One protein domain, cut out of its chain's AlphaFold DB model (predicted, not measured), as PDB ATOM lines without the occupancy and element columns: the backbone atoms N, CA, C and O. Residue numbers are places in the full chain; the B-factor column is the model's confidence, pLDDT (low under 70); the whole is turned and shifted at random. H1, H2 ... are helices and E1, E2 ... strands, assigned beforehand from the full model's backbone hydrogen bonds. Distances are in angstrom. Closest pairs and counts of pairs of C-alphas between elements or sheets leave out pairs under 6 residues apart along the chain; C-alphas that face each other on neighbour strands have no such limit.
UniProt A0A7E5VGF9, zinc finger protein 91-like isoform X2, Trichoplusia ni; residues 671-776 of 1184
ATOM      1  N   LEU A 671     -59.433 -26.685   7.311       66.44
ATOM      2  CA  LEU A 671     -58.434 -25.939   8.061       66.44
ATOM      3  C   LEU A 671     -57.028 -26.412   7.670       66.44
ATOM      4  O   LEU A 671     -56.677 -27.563   7.918       66.44
ATOM      5  N   ASN A 672     -56.222 -25.514   7.090       88.56
ATOM      6  CA  ASN A 672     -54.843 -25.785   6.662       88.56
ATOM      7  C   ASN A 672     -53.901 -25.955   7.869       88.56
ATOM      8  O   ASN A 672     -53.046 -25.108   8.138       88.56
ATOM      9  N   TYR A 673     -54.057 -27.051   8.604       94.19
ATOM     10  CA  TYR A 673     -53.172 -27.464   9.683       94.19
ATOM     11  C   TYR A 673     -52.268 -28.608   9.227       94.19
ATOM     12  O   TYR A 673     -52.692 -29.509   8.509       94.19
ATOM     13  N   LEU A 674     -51.010 -28.555   9.655       94.94
ATOM     14  CA  LEU A 674     -50.055 -29.648   9.503       94.94
ATOM     15  C   LEU A 674     -49.493 -29.962  10.885       94.94
ATOM     16  O   LEU A 674     -48.834 -29.123  11.501       94.94
ATOM     17  N   TYR A 675     -49.762 -31.154  11.393       96.56
ATOM     18  CA  TYR A 675     -49.349 -31.552  12.729       96.56
ATOM     19  C   TYR A 675     -47.996 -32.248  12.661       96.56
ATOM     20  O   TYR A 675     -47.823 -33.174  11.877       96.56
ATOM     21  N   LYS A 676     -47.039 -31.837  13.492       96.31
ATOM     22  CA  LYS A 676     -45.664 -32.346  13.471       96.31
ATOM     23  C   LYS A 676     -45.255 -32.906  14.832       96.31
ATOM     24  O   LYS A 676     -45.278 -32.198  15.839       96.31
ATOM     25  N   CYS A 677     -44.838 -34.167  14.859       97.19
ATOM     26  CA  CYS A 677     -44.378 -34.847  16.063       97.19
ATOM     27  C   CYS A 677     -42.984 -34.353  16.473       97.19
ATOM     28  O   CYS A 677     -42.023 -34.510  15.721       97.19
ATOM     29  N   LYS A 678     -42.825 -33.809  17.684       94.31
ATOM     30  CA  LYS A 678     -41.505 -33.393  18.193       94.31
ATOM     31  C   LYS A 678     -40.537 -34.576  18.355       94.31
ATOM     32  O   LYS A 678     -39.353 -34.417  18.069       94.31
ATOM     33  N   SER A 679     -41.026 -35.758  18.739       90.12
ATOM     34  CA  SER A 679     -40.186 -36.927  19.055       90.12
ATOM     35  C   SER A 679     -39.501 -37.570  17.845       90.12
ATOM     36  O   SER A 679     -38.389 -38.071  17.980       90.12
ATOM     37  N   CYS A 680     -40.139 -37.568  16.672       93.25
ATOM     38  CA  CYS A 680     -39.621 -38.232  15.463       93.25
ATOM     39  C   CYS A 680     -39.813 -37.429  14.164       93.25
ATOM     40  O   CYS A 680     -39.590 -37.957  13.080       93.25
ATOM     41  N   GLN A 681     -40.227 -36.160  14.253       94.81
ATOM     42  CA  GLN A 681     -40.383 -35.204  13.141       94.81
ATOM     43  C   GLN A 681     -41.425 -35.571  12.059       94.81
ATOM     44  O   GLN A 681     -41.659 -34.772  11.149       94.81
ATOM     45  N   ILE A 682     -42.098 -36.721  12.188       95.06
ATOM     46  CA  ILE A 682     -43.215 -37.150  11.333       95.06
ATOM     47  C   ILE A 682     -44.333 -36.099  11.344       95.06
ATOM     48  O   ILE A 682     -44.675 -35.537  12.387       95.06
ATOM     49  N   SER A 683     -44.872 -35.830  10.159       95.31
ATOM     50  CA  SER A 683     -45.882 -34.818   9.872       95.31
ATOM     51  C   SER A 683     -47.147 -35.475   9.317       95.31
ATOM     52  O   SER A 683     -47.064 -36.278   8.389       95.31
ATOM     53  N   VAL A 684     -48.308 -35.125   9.869       95.25
ATOM     54  CA  VAL A 684     -49.626 -35.686   9.525       95.25
ATOM     55  C   VAL A 684     -50.669 -34.574   9.361       95.25
ATOM     56  O   VAL A 684     -50.474 -33.453   9.837       95.25
ATOM     57  N   THR A 685     -51.764 -34.851   8.651       93.38
ATOM     58  CA  THR A 685     -52.738 -33.830   8.221       93.38
ATOM     59  C   THR A 685     -54.025 -33.810   9.040       93.38
ATOM     60  O   THR A 685     -54.559 -32.725   9.263       93.38
ATOM     61  N   THR A 686     -54.523 -34.951   9.531       94.69
ATOM     62  CA  THR A 686     -55.704 -34.975  10.412       94.69
ATOM     63  C   THR A 686     -55.311 -35.081  11.886       94.69
ATOM     64  O   THR A 686     -54.213 -35.514  12.230       94.69
ATOM     65  N   TYR A 687     -56.218 -34.689  12.785       96.75
ATOM     66  CA  TYR A 687     -56.022 -34.894  14.224       96.75
ATOM     67  C   TYR A 687     -56.134 -36.376  14.618       96.75
ATOM     68  O   TYR A 687     -55.452 -36.799  15.546       96.75
ATOM     69  N   ASP A 688     -56.919 -37.186  13.899       96.69
ATOM     70  CA  ASP A 688     -57.004 -38.623  14.183       96.69
ATOM     71  C   ASP A 688     -55.682 -39.335  13.837       96.69
ATOM     72  O   ASP A 688     -55.220 -40.164  14.621       96.69
ATOM     73  N   ASP A 689     -54.979 -38.905  12.778       95.81
ATOM     74  CA  ASP A 689     -53.603 -39.343  12.490       95.81
ATOM     75  C   ASP A 689     -52.619 -38.943  13.599       95.81
ATOM     76  O   ASP A 689     -51.701 -39.701  13.909       95.81
ATOM     77  N   VAL A 690     -52.795 -37.769  14.228       96.56
ATOM     78  CA  VAL A 690     -51.972 -37.362  15.385       96.56
ATOM     79  C   VAL A 690     -52.161 -38.335  16.538       96.56
ATOM     80  O   VAL A 690     -51.180 -38.687  17.196       96.56
ATOM     81  N   ILE A 691     -53.395 -38.775  16.793       97.25
ATOM     82  CA  ILE A 691     -53.666 -39.726  17.871       97.25
ATOM     83  C   ILE A 691     -53.089 -41.095  17.534       97.25
ATOM     84  O   ILE A 691     -52.321 -41.609  18.343       97.25
ATOM     85  N   ASN A 692     -53.389 -41.638  16.352       95.50
ATOM     86  CA  ASN A 692     -52.863 -42.925  15.889       95.50
ATOM     87  C   ASN A 692     -51.328 -42.937  15.970       95.50
ATOM     88  O   ASN A 692     -50.744 -43.774  16.654       95.50
ATOM     89  N   HIS A 693     -50.673 -41.910  15.422       95.62
ATOM     90  CA  HIS A 693     -49.223 -41.780  15.500       95.62
ATOM     91  C   HIS A 693     -48.702 -41.695  16.946       95.62
ATOM     92  O   HIS A 693     -47.661 -42.266  17.262       95.62
ATOM     93  N   CYS A 694     -49.401 -41.011  17.861       95.19
ATOM     94  CA  CYS A 694     -49.021 -40.992  19.280       95.19
ATOM     95  C   CYS A 694     -49.235 -42.340  19.981       95.19
ATOM     96  O   CYS A 694     -48.488 -42.654  20.907       95.19
ATOM     97  N   GLN A 695     -50.213 -43.138  19.546       95.12
ATOM     98  CA  GLN A 695     -50.411 -44.507  20.019       95.12
ATOM     99  C   GLN A 695     -49.242 -45.401  19.573       95.12
ATOM    100  O   GLN A 695     -48.749 -46.182  20.384       95.12
ATOM    101  N   ASP A 696     -48.709 -45.212  18.362       93.50
ATOM    102  CA  ASP A 696     -47.540 -45.952  17.857       93.50
ATOM    103  C   ASP A 696     -46.248 -45.689  18.659       93.50
ATOM    104  O   ASP A 696     -45.374 -46.551  18.718       93.50
ATOM    105  N   HIS A 697     -46.117 -44.542  19.348       91.94
ATOM    106  CA  HIS A 697     -45.011 -44.293  20.301       91.94
ATOM    107  C   HIS A 697     -45.130 -45.093  21.611       91.94
ATOM    108  O   HIS A 697     -44.192 -45.098  22.411       91.94
ATOM    109  N   TYR A 698     -46.271 -45.744  21.859       90.12
ATOM    110  CA  TYR A 698     -46.532 -46.531  23.069       90.12
ATOM    111  C   TYR A 698     -46.901 -47.988  22.809       90.12
ATOM    112  O   TYR A 698     -46.861 -48.783  23.750       90.12
ATOM    113  N   ASP A 699     -47.223 -48.350  21.570       89.00
ATOM    114  CA  ASP A 699     -47.394 -49.740  21.183       89.00
ATOM    115  C   ASP A 699     -46.029 -50.368  20.877       89.00
ATOM    116  O   ASP A 699     -45.423 -50.133  19.834       89.00
ATOM    117  N   PHE A 700     -45.502 -51.140  21.829       72.94
ATOM    118  CA  PHE A 700     -44.159 -51.724  21.731       72.94
ATOM    119  C   PHE A 700     -44.039 -52.827  20.664       72.94
ATOM    120  O   PHE A 700     -42.932 -53.285  20.391       72.94
ATOM    121  N   THR A 701     -45.142 -53.244  20.037       71.69
ATOM    122  CA  THR A 701     -45.178 -54.252  18.966       71.69
ATOM    123  C   THR A 701     -44.849 -53.664  17.586       71.69
ATOM    124  O   THR A 701     -45.433 -54.092  16.591       71.69
ATOM    125  N   GLN A 702     -43.991 -52.636  17.513       57.75
ATOM    126  CA  GLN A 702     -43.811 -51.823  16.305       57.75
ATOM    127  C   GLN A 702     -43.453 -52.665  15.074       57.75
ATOM    128  O   GLN A 702     -42.343 -53.182  14.940       57.75
ATOM    129  N   THR A 703     -44.382 -52.708  14.121       53.97
ATOM    130  CA  THR A 703     -44.048 -52.918  12.716       53.97
ATOM    131  C   THR A 703     -43.113 -51.794  12.268       53.97
ATOM    132  O   THR A 703     -43.272 -50.640  12.674       53.97
ATOM    133  N   HIS A 704     -42.119 -52.108  11.434       69.50
ATOM    134  CA  HIS A 704     -41.195 -51.103  10.907       69.50
ATOM    135  C   HIS A 704     -41.947 -50.108  10.007       69.50
ATOM    136  O   HIS A 704     -42.125 -50.347   8.812       69.50
ATOM    137  N   LEU A 705     -42.388 -48.984  10.581       82.50
ATOM    138  CA  LEU A 705     -43.023 -47.900   9.837       82.50
ATOM    139  C   LEU A 705     -42.059 -47.407   8.753       82.50
ATOM    140  O   LEU A 705     -40.956 -46.952   9.055       82.50
ATOM    141  N   THR A 706     -42.469 -47.482   7.485       85.62
ATOM    142  CA  THR A 706     -41.689 -46.915   6.379       85.62
ATOM    143  C   THR A 706     -41.761 -45.392   6.469       85.62
ATOM    144  O   THR A 706     -42.775 -44.788   6.115       85.62
ATOM    145  N   ILE A 707     -40.699 -44.788   7.007       90.44
ATOM    146  CA  ILE A 707     -40.564 -43.341   7.172       90.44
ATOM    147  C   ILE A 707     -40.019 -42.755   5.874       90.44
ATOM    148  O   ILE A 707     -38.833 -42.881   5.577       90.44
ATOM    149  N   ASN A 708     -40.880 -42.072   5.125       90.31
ATOM    150  CA  ASN A 708     -40.515 -41.431   3.871       90.31
ATOM    151  C   ASN A 708     -40.329 -39.923   4.072       90.31
ATOM    152  O   ASN A 708     -41.114 -39.262   4.751       90.31
ATOM    153  N   LYS A 709     -39.280 -39.358   3.467       92.06
ATOM    154  CA  LYS A 709     -39.025 -37.913   3.434       92.06
ATOM    155  C   LYS A 709     -39.233 -37.419   2.010       92.06
ATOM    156  O   LYS A 709     -38.575 -37.891   1.093       92.06
ATOM    157  N   CYS A 710     -40.122 -36.453   1.810       88.25
ATOM    158  CA  CYS A 710     -40.313 -35.883   0.481       88.25
ATOM    159  C   CYS A 710     -39.219 -34.859   0.170       88.25
ATOM    160  O   CYS A 710     -39.023 -33.897   0.911       88.25
ATOM    161  N   GLU A 711     -38.572 -35.028  -0.976       87.69
ATOM    162  CA  GLU A 711     -37.515 -34.148  -1.482       87.69
ATOM    163  C   GLU A 711     -38.017 -32.717  -1.731       87.69
ATOM    164  O   GLU A 711     -37.357 -31.752  -1.360       87.69
ATOM    165  N   GLN A 712     -39.225 -32.573  -2.292       84.50
ATOM    166  CA  GLN A 712     -39.805 -31.268  -2.641       84.50
ATOM    167  C   GLN A 712     -40.265 -30.467  -1.420       84.50
ATOM    168  O   GLN A 712     -40.150 -29.242  -1.409       84.50
ATOM    169  N   CYS A 713     -40.850 -31.139  -0.423       85.50
ATOM    170  CA  CYS A 713     -41.491 -30.475   0.714       85.50
ATOM    171  C   CYS A 713     -40.677 -30.562   2.018       85.50
ATOM    172  O   CYS A 713     -41.006 -29.886   2.989       85.50
ATOM    173  N   GLY A 714     -39.621 -31.384   2.065       90.25
ATOM    174  CA  GLY A 714     -38.768 -31.616   3.237       90.25
ATOM    175  C   GLY A 714     -39.437 -32.379   4.389       90.25
ATOM    176  O   GLY A 714     -38.740 -32.833   5.297       90.25
ATOM    177  N   LEU A 715     -40.766 -32.523   4.351       92.00
ATOM    178  CA  LEU A 715     -41.577 -33.189   5.365       92.00
ATOM    179  C   LEU A 715     -41.326 -34.698   5.386       92.00
ATOM    180  O   LEU A 715     -41.092 -35.330   4.354       92.00
ATOM    181  N   VAL A 716     -41.440 -35.252   6.589       92.88
ATOM    182  CA  VAL A 716     -41.305 -36.674   6.902       92.88
ATOM    183  C   VAL A 716     -42.696 -37.235   7.200       92.88
ATOM    184  O   VAL A 716     -43.445 -36.599   7.937       92.88
ATOM    185  N   TYR A 717     -43.056 -38.389   6.647       92.38
ATOM    186  CA  TYR A 717     -44.386 -38.999   6.760       92.38
ATOM    187  C   TYR A 717     -44.302 -40.537   6.807       92.38
ATOM    188  O   TYR A 717     -43.227 -41.112   6.635       92.38
ATOM    189  N   ILE A 718     -45.430 -41.196   7.087       88.62
ATOM    190  CA  ILE A 718     -45.549 -42.658   7.202       88.62
ATOM    191  C   ILE A 718     -46.248 -43.208   5.957       88.62
ATOM    192  O   ILE A 718     -47.316 -42.717   5.605       88.62
ATOM    193  N   GLY A 719     -45.702 -44.275   5.370       82.56
ATOM    194  CA  GLY A 719     -46.383 -45.080   4.350       82.56
ATOM    195  C   GLY A 719     -45.782 -44.962   2.948       82.56
ATOM    196  O   GLY A 719     -45.097 -43.992   2.624       82.56
ATOM    197  N   LYS A 720     -46.020 -45.988   2.117       55.94
ATOM    198  CA  LYS A 720     -45.453 -46.099   0.762       55.94
ATOM    199  C   LYS A 720     -46.198 -45.245  -0.272       55.94
ATOM    200  O   LYS A 720     -45.555 -44.617  -1.104       55.94
ATOM    201  N   ASP A 721     -47.525 -45.170  -0.178       56.00
ATOM    202  CA  ASP A 721     -48.383 -44.592  -1.228       56.00
ATOM    203  C   ASP A 721     -48.844 -43.148  -0.949       56.00
ATOM    204  O   ASP A 721     -49.435 -42.484  -1.805       56.00
ATOM    205  N   SER A 722     -48.582 -42.628   0.253       53.66
ATOM    206  CA  SER A 722     -48.988 -41.280   0.651       53.66
ATOM    207  C   SER A 722     -48.081 -40.216   0.027       53.66
ATOM    208  O   SER A 722     -47.061 -39.829   0.595       53.66
ATOM    209  N   CYS A 723     -48.477 -39.692  -1.134       55.34
ATOM    210  CA  CYS A 723     -47.942 -38.445  -1.685       55.34
ATOM    211  C   CYS A 723     -47.805 -37.366  -0.586       55.34
ATOM    212  O   CYS A 723     -48.739 -37.193   0.201       55.34
ATOM    213  N   CYS A 724     -46.708 -36.582  -0.559       62.88
ATOM    214  CA  CYS A 724     -46.610 -35.435   0.366       62.88
ATOM    215  C   CYS A 724     -47.888 -34.572   0.266       62.88
ATOM    216  O   CYS A 724     -48.351 -34.356  -0.860       62.88
ATOM    217  N   PRO A 725     -48.430 -34.021   1.377       62.34
ATOM    218  CA  PRO A 725     -49.640 -33.182   1.384       62.34
ATOM    219  C   PRO A 725     -49.650 -31.977   0.422       62.34
ATOM    220  O   PRO A 725     -50.672 -31.317   0.256       62.34
ATOM    221  N   THR A 726     -48.533 -31.683  -0.243       60.69
ATOM    222  CA  THR A 726     -48.440 -30.747  -1.368       60.69
ATOM    223  C   THR A 726     -49.008 -31.279  -2.691       60.69
ATOM    224  O   THR A 726     -49.088 -30.499  -3.631       60.69
ATOM    225  N   ASN A 727     -49.366 -32.565  -2.798       62.16
ATOM    226  CA  ASN A 727     -49.731 -33.260  -4.043       62.16
ATOM    227  C   ASN A 727     -51.115 -33.944  -3.973       62.16
ATOM    228  O   ASN A 727     -51.272 -35.087  -4.407       62.16
ATOM    229  N   TYR A 728     -52.139 -33.254  -3.460       64.12
ATOM    230  CA  TYR A 728     -53.519 -33.749  -3.552       64.12
ATOM    231  C   TYR A 728     -53.969 -33.864  -5.019       64.12
ATOM    232  O   TYR A 728     -53.793 -32.940  -5.822       64.12
ATOM    233  N   ASN A 729     -54.564 -35.007  -5.364       53.72
ATOM    234  CA  ASN A 729     -55.051 -35.309  -6.708       53.72
ATOM    235  C   ASN A 729     -56.539 -34.946  -6.850       53.72
ATOM    236  O   ASN A 729     -57.408 -35.816  -6.861       53.72
ATOM    237  N   VAL A 730     -56.839 -33.648  -6.916       57.94
ATOM    238  CA  VAL A 730     -58.222 -33.167  -7.051       57.94
ATOM    239  C   VAL A 730     -58.660 -33.324  -8.507       57.94
ATOM    240  O   VAL A 730     -58.090 -32.706  -9.405       57.94
ATOM    241  N   ASN A 731     -59.674 -34.159  -8.746       64.00
ATOM    242  CA  ASN A 731     -60.263 -34.426 -10.066       64.00
ATOM    243  C   ASN A 731     -59.216 -34.799 -11.140       64.00
ATOM    244  O   ASN A 731     -59.220 -34.262 -12.249       64.00
ATOM    245  N   GLY A 732     -58.275 -35.684 -10.789       74.56
ATOM    246  CA  GLY A 732     -57.221 -36.166 -11.692       74.56
ATOM    247  C   GLY A 732     -56.085 -35.170 -11.963       74.56
ATOM    248  O   GLY A 732     -55.197 -35.464 -12.763       74.56
ATOM    249  N   LYS A 733     -56.082 -33.995 -11.317       68.94
ATOM    250  CA  LYS A 733     -55.023 -32.988 -11.444       68.94
ATOM    251  C   LYS A 733     -54.247 -32.862 -10.133       68.94
ATOM    252  O   LYS A 733     -54.800 -32.500  -9.097       68.94
ATOM    253  N   ARG A 734     -52.931 -33.100 -10.195       68.62
ATOM    254  CA  ARG A 734     -51.991 -32.831  -9.092       68.62
ATOM    255  C   ARG A 734     -51.892 -31.319  -8.862       68.62
ATOM    256  O   ARG A 734     -51.231 -30.618  -9.629       68.62
ATOM    257  N   VAL A 735     -52.534 -30.812  -7.812       74.06
ATOM    258  CA  VAL A 735     -52.446 -29.397  -7.422       74.06
ATOM    259  C   VAL A 735     -51.275 -29.221  -6.460       74.06
ATOM    260  O   VAL A 735     -51.322 -29.746  -5.352       74.06
ATOM    261  N   LYS A 736     -50.244 -28.458  -6.857       73.50
ATOM    262  CA  LYS A 736     -49.120 -28.097  -5.976       73.50
ATOM    263  C   LYS A 736     -49.596 -27.163  -4.857       73.50
ATOM    264  O   LYS A 736     -49.689 -25.953  -5.061       73.50
ATOM    265  N   VAL A 737     -49.881 -27.703  -3.674       76.06
ATOM    266  CA  VAL A 737     -50.250 -26.895  -2.501       76.06
ATOM    267  C   VAL A 737     -48.992 -26.274  -1.889       76.06
ATOM    268  O   VAL A 737     -48.014 -26.966  -1.613       76.06
ATOM    269  N   ASN A 738     -49.001 -24.958  -1.671       83.75
ATOM    270  CA  ASN A 738     -47.876 -24.253  -1.061       83.75
ATOM    271  C   ASN A 738     -47.841 -24.501   0.457       83.75
ATOM    272  O   ASN A 738     -48.754 -24.094   1.173       83.75
ATOM    273  N   ILE A 739     -46.757 -25.106   0.949       85.94
ATOM    274  CA  ILE A 739     -46.538 -25.437   2.371       85.94
ATOM    275  C   ILE A 739     -46.672 -24.192   3.263       85.94
ATOM    276  O   ILE A 739     -47.166 -24.285   4.382       85.94
ATOM    277  N   LYS A 740     -46.304 -23.009   2.748       87.19
ATOM    278  CA  LYS A 740     -46.402 -21.721   3.461       87.19
ATOM    279  C   LYS A 740     -47.841 -21.318   3.825       87.19
ATOM    280  O   LYS A 740     -48.015 -20.390   4.607       87.19
ATOM    281  N   ASN A 741     -48.851 -21.999   3.278       89.19
ATOM    282  CA  ASN A 741     -50.261 -21.779   3.595       89.19
ATOM    283  C   ASN A 741     -50.748 -22.636   4.784       89.19
ATOM    284  O   ASN A 741     -51.867 -22.426   5.252       89.19
ATOM    285  N   PHE A 742     -49.945 -23.595   5.266       91.69
ATOM    286  CA  PHE A 742     -50.277 -24.428   6.422       91.69
ATOM    287  C   PHE A 742     -49.753 -23.819   7.724       91.69
ATOM    288  O   PHE A 742     -48.585 -23.446   7.840       91.69
ATOM    289  N   THR A 743     -50.606 -23.794   8.746       93.88
ATOM    290  CA  THR A 743     -50.186 -23.539  10.126       93.88
ATOM    291  C   THR A 743     -49.637 -24.837  10.712       93.88
ATOM    292  O   THR A 743     -50.378 -25.805  10.894       93.88
ATOM    293  N   VAL A 744     -48.333 -24.871  10.993       94.75
ATOM    294  CA  VAL A 744     -47.675 -26.053  11.567       94.75
ATOM    295  C   VAL A 744     -47.893 -26.095  13.080       94.75
ATOM    296  O   VAL A 744     -47.533 -25.156  13.788       94.75
ATOM    297  N   ILE A 745     -48.457 -27.195  13.576       96.31
ATOM    298  CA  ILE A 745     -48.732 -27.434  14.997       96.31
ATOM    299  C   ILE A 745     -47.780 -28.518  15.499       96.31
ATOM    300  O   ILE A 745     -47.901 -29.681  15.118       96.31
ATOM    301  N   GLU A 746     -46.835 -28.167  16.371       96.06
ATOM    302  CA  GLU A 746     -45.915 -29.156  16.938       96.06
ATOM    303  C   GLU A 746     -46.483 -29.823  18.201       96.06
ATOM    304  O   GLU A 746     -46.589 -29.185  19.251       96.06
ATOM    305  N   PHE A 747     -46.765 -31.125  18.129       96.31
ATOM    306  CA  PHE A 747     -47.236 -31.934  19.256       96.31
ATOM    307  C   PHE A 747     -46.120 -32.811  19.843       96.31
ATOM    308  O   PHE A 747     -45.075 -33.026  19.235       96.31
ATOM    309  N   ASP A 748     -46.334 -33.319  21.056       93.94
ATOM    310  CA  ASP A 748     -45.384 -34.179  21.772       93.94
ATOM    311  C   ASP A 748     -46.167 -35.371  22.348       93.94
ATOM    312  O   ASP A 748     -46.982 -35.149  23.253       93.94
ATOM    313  N   PRO A 749     -45.953 -36.605  21.843       93.94
ATOM    314  CA  PRO A 749     -46.624 -37.815  22.316       93.94
ATOM    315  C   PRO A 749     -46.585 -38.005  23.836       93.94
ATOM    316  O   PRO A 749     -47.498 -38.621  24.390       93.94
ATOM    317  N   PHE A 750     -45.597 -37.443  24.548       87.69
ATOM    318  CA  PHE A 750     -45.536 -37.463  26.015       87.69
ATOM    319  C   PHE A 750     -46.848 -37.004  26.669       87.69
ATOM    320  O   PHE A 750     -47.275 -37.586  27.668       87.69
ATOM    321  N   TYR A 751     -47.520 -35.992  26.106       88.62
ATOM    322  CA  TYR A 751     -48.733 -35.432  26.712       88.62
ATOM    323  C   TYR A 751     -50.011 -36.227  26.433       88.62
ATOM    324  O   TYR A 751     -51.028 -35.980  27.078       88.62
ATOM    325  N   MET A 752     -49.958 -37.217  25.541       93.56
ATOM    326  CA  MET A 752     -51.060 -38.150  25.301       93.56
ATOM    327  C   MET A 752     -51.304 -39.059  26.530       93.56
ATOM    328  O   MET A 752     -52.394 -39.589  26.723       93.56
ATOM    329  N   ARG A 753     -50.318 -39.167  27.435       88.81
ATOM    330  CA  ARG A 753     -50.433 -39.784  28.772       88.81
ATOM    331  C   ARG A 753     -51.039 -38.856  29.843       88.81
ATOM    332  O   ARG A 753     -50.787 -39.038  31.033       88.81
ATOM    333  N   PHE A 754     -51.846 -37.870  29.457       87.25
ATOM    334  CA  PHE A 754     -52.686 -37.098  30.379       87.25
ATOM    335  C   PHE A 754     -54.158 -37.197  29.985       87.25
ATOM    336  O   PHE A 754     -54.508 -37.823  28.991       87.25
ATOM    337  N   ASP A 755     -55.038 -36.616  30.796       87.94
ATOM    338  CA  ASP A 755     -56.446 -36.512  30.429       87.94
ATOM    339  C   ASP A 755     -56.636 -35.711  29.127       87.94
ATOM    340  O   ASP A 755     -55.870 -34.782  28.850       87.94
ATOM    341  N   ASN A 756     -57.670 -36.042  28.349       91.56
ATOM    342  CA  ASN A 756     -57.922 -35.441  27.040       91.56
ATOM    343  C   ASN A 756     -58.040 -33.897  27.093       91.56
ATOM    344  O   ASN A 756     -57.661 -33.214  26.142       91.56
ATOM    345  N   VAL A 757     -58.454 -33.310  28.225       88.94
ATOM    346  CA  VAL A 757     -58.470 -31.843  28.421       88.94
ATOM    347  C   VAL A 757     -57.058 -31.236  28.487       88.94
ATOM    348  O   VAL A 757     -56.842 -30.109  28.042       88.94
ATOM    349  N   PHE A 758     -56.068 -31.960  29.018       88.44
ATOM    350  CA  PHE A 758     -54.663 -31.531  28.988       88.44
ATOM    351  C   PHE A 758     -54.035 -31.755  27.611       88.44
ATOM    352  O   PHE A 758     -53.255 -30.921  27.157       88.44
ATOM    353  N   TRP A 759     -54.394 -32.856  26.950       94.62
ATOM    354  CA  TRP A 759     -53.901 -33.216  25.624       94.62
ATOM    355  C   TRP A 759     -54.351 -32.233  24.533       94.62
ATOM    356  O   TRP A 759     -53.516 -31.632  23.856       94.62
ATOM    357  N   THR A 760     -55.659 -31.985  24.427       94.06
ATOM    358  CA  THR A 760     -56.224 -30.993  23.497       94.06
ATOM    359  C   THR A 760     -55.657 -29.598  23.756       94.06
ATOM    360  O   THR A 760     -55.270 -28.908  22.817       94.06
ATOM    361  N   ARG A 761     -55.493 -29.201  25.026       91.75
ATOM    362  CA  ARG A 761     -54.847 -27.931  25.393       91.75
ATOM    363  C   ARG A 761     -53.358 -27.865  25.030       91.75
ATOM    364  O   ARG A 761     -52.862 -26.765  24.802       91.75
ATOM    365  N   HIS A 762     -52.642 -28.990  24.997       91.19
ATOM    366  CA  HIS A 762     -51.240 -29.036  24.565       91.19
ATOM    367  C   HIS A 762     -51.115 -28.806  23.056       91.19
ATOM    368  O   HIS A 762     -50.355 -27.936  22.639       91.19
ATOM    369  N   ILE A 763     -51.897 -29.528  22.244       95.75
ATOM    370  CA  ILE A 763     -51.877 -29.382  20.778       95.75
ATOM    371  C   ILE A 763     -52.416 -28.010  20.358       95.75
ATOM    372  O   ILE A 763     -51.801 -27.309  19.557       95.75
ATOM    373  N   PHE A 764     -53.559 -27.605  20.903       96.31
ATOM    374  CA  PHE A 764     -54.315 -26.459  20.405       96.31
ATOM    375  C   PHE A 764     -54.074 -25.154  21.179       96.31
ATOM    376  O   PHE A 764     -54.887 -24.236  21.109       96.31
ATOM    377  N   ALA A 765     -52.949 -25.029  21.892       91.12
ATOM    378  CA  ALA A 765     -52.619 -23.876  22.744       91.12
ATOM    379  C   ALA A 765     -52.661 -22.494  22.045       91.12
ATOM    380  O   ALA A 765     -52.685 -21.468  22.728       91.12
ATOM    381  N   TYR A 766     -52.654 -22.471  20.707       93.00
ATOM    382  CA  TYR A 766     -52.617 -21.278  19.855       93.00
ATOM    383  C   TYR A 766     -53.803 -21.178  18.873       93.00
ATOM    384  O   TYR A 766     -53.775 -20.348  17.967       93.00
ATOM    385  N   ILE A 767     -54.830 -22.022  19.023       93.44
ATOM    386  CA  ILE A 767     -56.004 -22.092  18.135       93.44
ATOM    387  C   ILE A 767     -57.240 -21.563  18.879       93.44
ATOM    388  O   ILE A 767     -57.312 -21.655  20.103       93.44
ATOM    389  N   SER A 768     -58.211 -20.982  18.166       94.81
ATOM    390  CA  SER A 768     -59.458 -20.519  18.795       94.81
ATOM    391  C   SER A 768     -60.383 -21.686  19.158       94.81
ATOM    392  O   SER A 768     -60.446 -22.676  18.430       94.81
ATOM    393  N   ASP A 769     -61.154 -21.556  20.242       94.44
ATOM    394  CA  ASP A 769     -62.097 -22.597  20.692       94.44
ATOM    395  C   ASP A 769     -63.070 -23.039  19.576       94.44
ATOM    396  O   ASP A 769     -63.410 -24.214  19.474       94.44
ATOM    397  N   GLU A 770     -63.475 -22.122  18.690       94.75
ATOM    398  CA  GLU A 770     -64.349 -22.407  17.542       94.75
ATOM    399  C   GLU A 770     -63.664 -23.277  16.474       94.75
ATOM    400  O   GLU A 770     -64.287 -24.172  15.902       94.75
ATOM    401  N   GLN A 771     -62.369 -23.060  16.221       94.75
ATOM    402  CA  GLN A 771     -61.571 -23.916  15.336       94.75
ATOM    403  C   GLN A 771     -61.271 -25.270  15.994       94.75
ATOM    404  O   GLN A 771     -61.360 -26.294  15.323       94.75
ATOM    405  N   ILE A 772     -60.996 -25.297  17.305       95.00
ATOM    406  CA  ILE A 772     -60.816 -26.534  18.084       95.00
ATOM    407  C   ILE A 772     -62.069 -27.406  18.005       95.00
ATOM    408  O   ILE A 772     -61.964 -28.601  17.737       95.00
ATOM    409  N   VAL A 773     -63.254 -26.813  18.187       94.50
ATOM    410  CA  VAL A 773     -64.532 -27.523  18.050       94.50
ATOM    411  C   VAL A 773     -64.681 -28.104  16.643       94.50
ATOM    412  O   VAL A 773     -64.923 -29.297  16.544       94.50
ATOM    413  N   LYS A 774     -64.407 -27.344  15.571       94.00
ATOM    414  CA  LYS A 774     -64.467 -27.867  14.189       94.00
ATOM    415  C   LYS A 774     -63.491 -29.019  13.904       94.00
ATOM    416  O   LYS A 774     -63.845 -29.937  13.169       94.00
ATOM    417  N   ILE A 775     -62.278 -28.988  14.466       94.81
ATOM    418  CA  ILE A 775     -61.309 -30.097  14.347       94.81
ATOM    419  C   ILE A 775     -61.835 -31.330  15.095       94.81
ATOM    420  O   ILE A 775     -61.855 -32.433  14.554       94.81
ATOM    421  N   LEU A 776     -62.267 -31.137  16.344       95.50
ATOM    422  CA  LEU A 776     -62.671 -32.220  17.236       95.50
ATOM    423  C   LEU A 776     -64.067 -32.778  16.944       95.50
ATOM    424  O   LEU A 776     -64.307 -33.927  17.279       95.50
TER     425      LEU A 776
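AT A GLANCE: This is residues 671 to 776 of the 1184 residues of the protein "zinc finger protein 91-like isoform X2" of Trichoplusia ni (UniProt A0A7E5VGF9). A short pair of parallel strands, E1 and E6, forms the middle, with H1 packed near E1, H2 and H3 beyond the ends of the strands, and H4 near the first residue of H1. Away from these helices lie two small separate hairpins, E2 with E3 and, farthest out, E4 with E5, while residues 699 to 704 stick out as a free loop. The printed part has 106 residues, with four named helices and six named strands in the order E1 H1 E2 E3 E4 E5 E6 H2 H3 H4; its class is mixed, helices and strands. The sheet E1 E6 is parallel, and the other two sheets are antiparallel. The whole is compact, with a radius of gyration of the C-alphas of 14.5 A and spans of 42 by 37 by 21 A.

IN THESE COORDINATES: Find C-alpha 673 at (-53.172, -27.464, 9.683); from there E1 runs 13.1 A to residue 677. H1 follows at residues 687 to 696, 14.4 A long. Then come E2, residues 707 to 709, E3, residues 716 to 718, E4, residues 727 to 730, and E5, residues 733 to 736. E6 begins at C-alpha 743, (-50.186, -23.539, 10.126), and runs 12.7 A to residue 747. H2 takes residues 749 to 753, H3 residues 756 to 763 over 10.6 A, and H4 residues 769 to 776 over 10.2 A, ending at C-alpha 776, (-62.671, -32.220, 17.236).

HOW THE PARTS SIT: Look first at E1 and E6, parallel at 29 degrees, where N 676 and O 745 are 2.8 A apart, within hydrogen-bond range. Residues 675 to 676 of E1 also pair, antiparallel, with residues 683 to 684. The closest C-alphas of E1 and H1 are those of Tyr 675 and Val 690, 6.9 A apart; those of E6 and H3 are Phe 747 and Ile 763, 5.5 A. H2 touches H3, closest at the C-alphas of Met 752 and Trp 759, 5.7 A. H1 and H4 are close but not clearly touching, with the C-alphas of Tyr 687 and Ile 775 closest at 7.1 A. In the hairpin E2 and E3, N 717 and O 708 are 2.9 A apart; in the hairpin E4 and E5, N 733 and O 730 are 3.1 A apart. E3 and E4 are apart. In H1, H3 and H4 every O i to N i+4 pair is within hydrogen-bond range; H2 has 0 of 1, but 2 of 2 O i to N i+3 pairs.

THE WHOLE: The two C-alphas farthest apart are those of Gly 732 and Phe 754, at 42.3 A. The printed part has no cut, and no link is long. Mean pLDDT of the printed part is 85.9; look for values under 70 at residue 671, residues 702 to 704, 720 to 731 and 733 to 734.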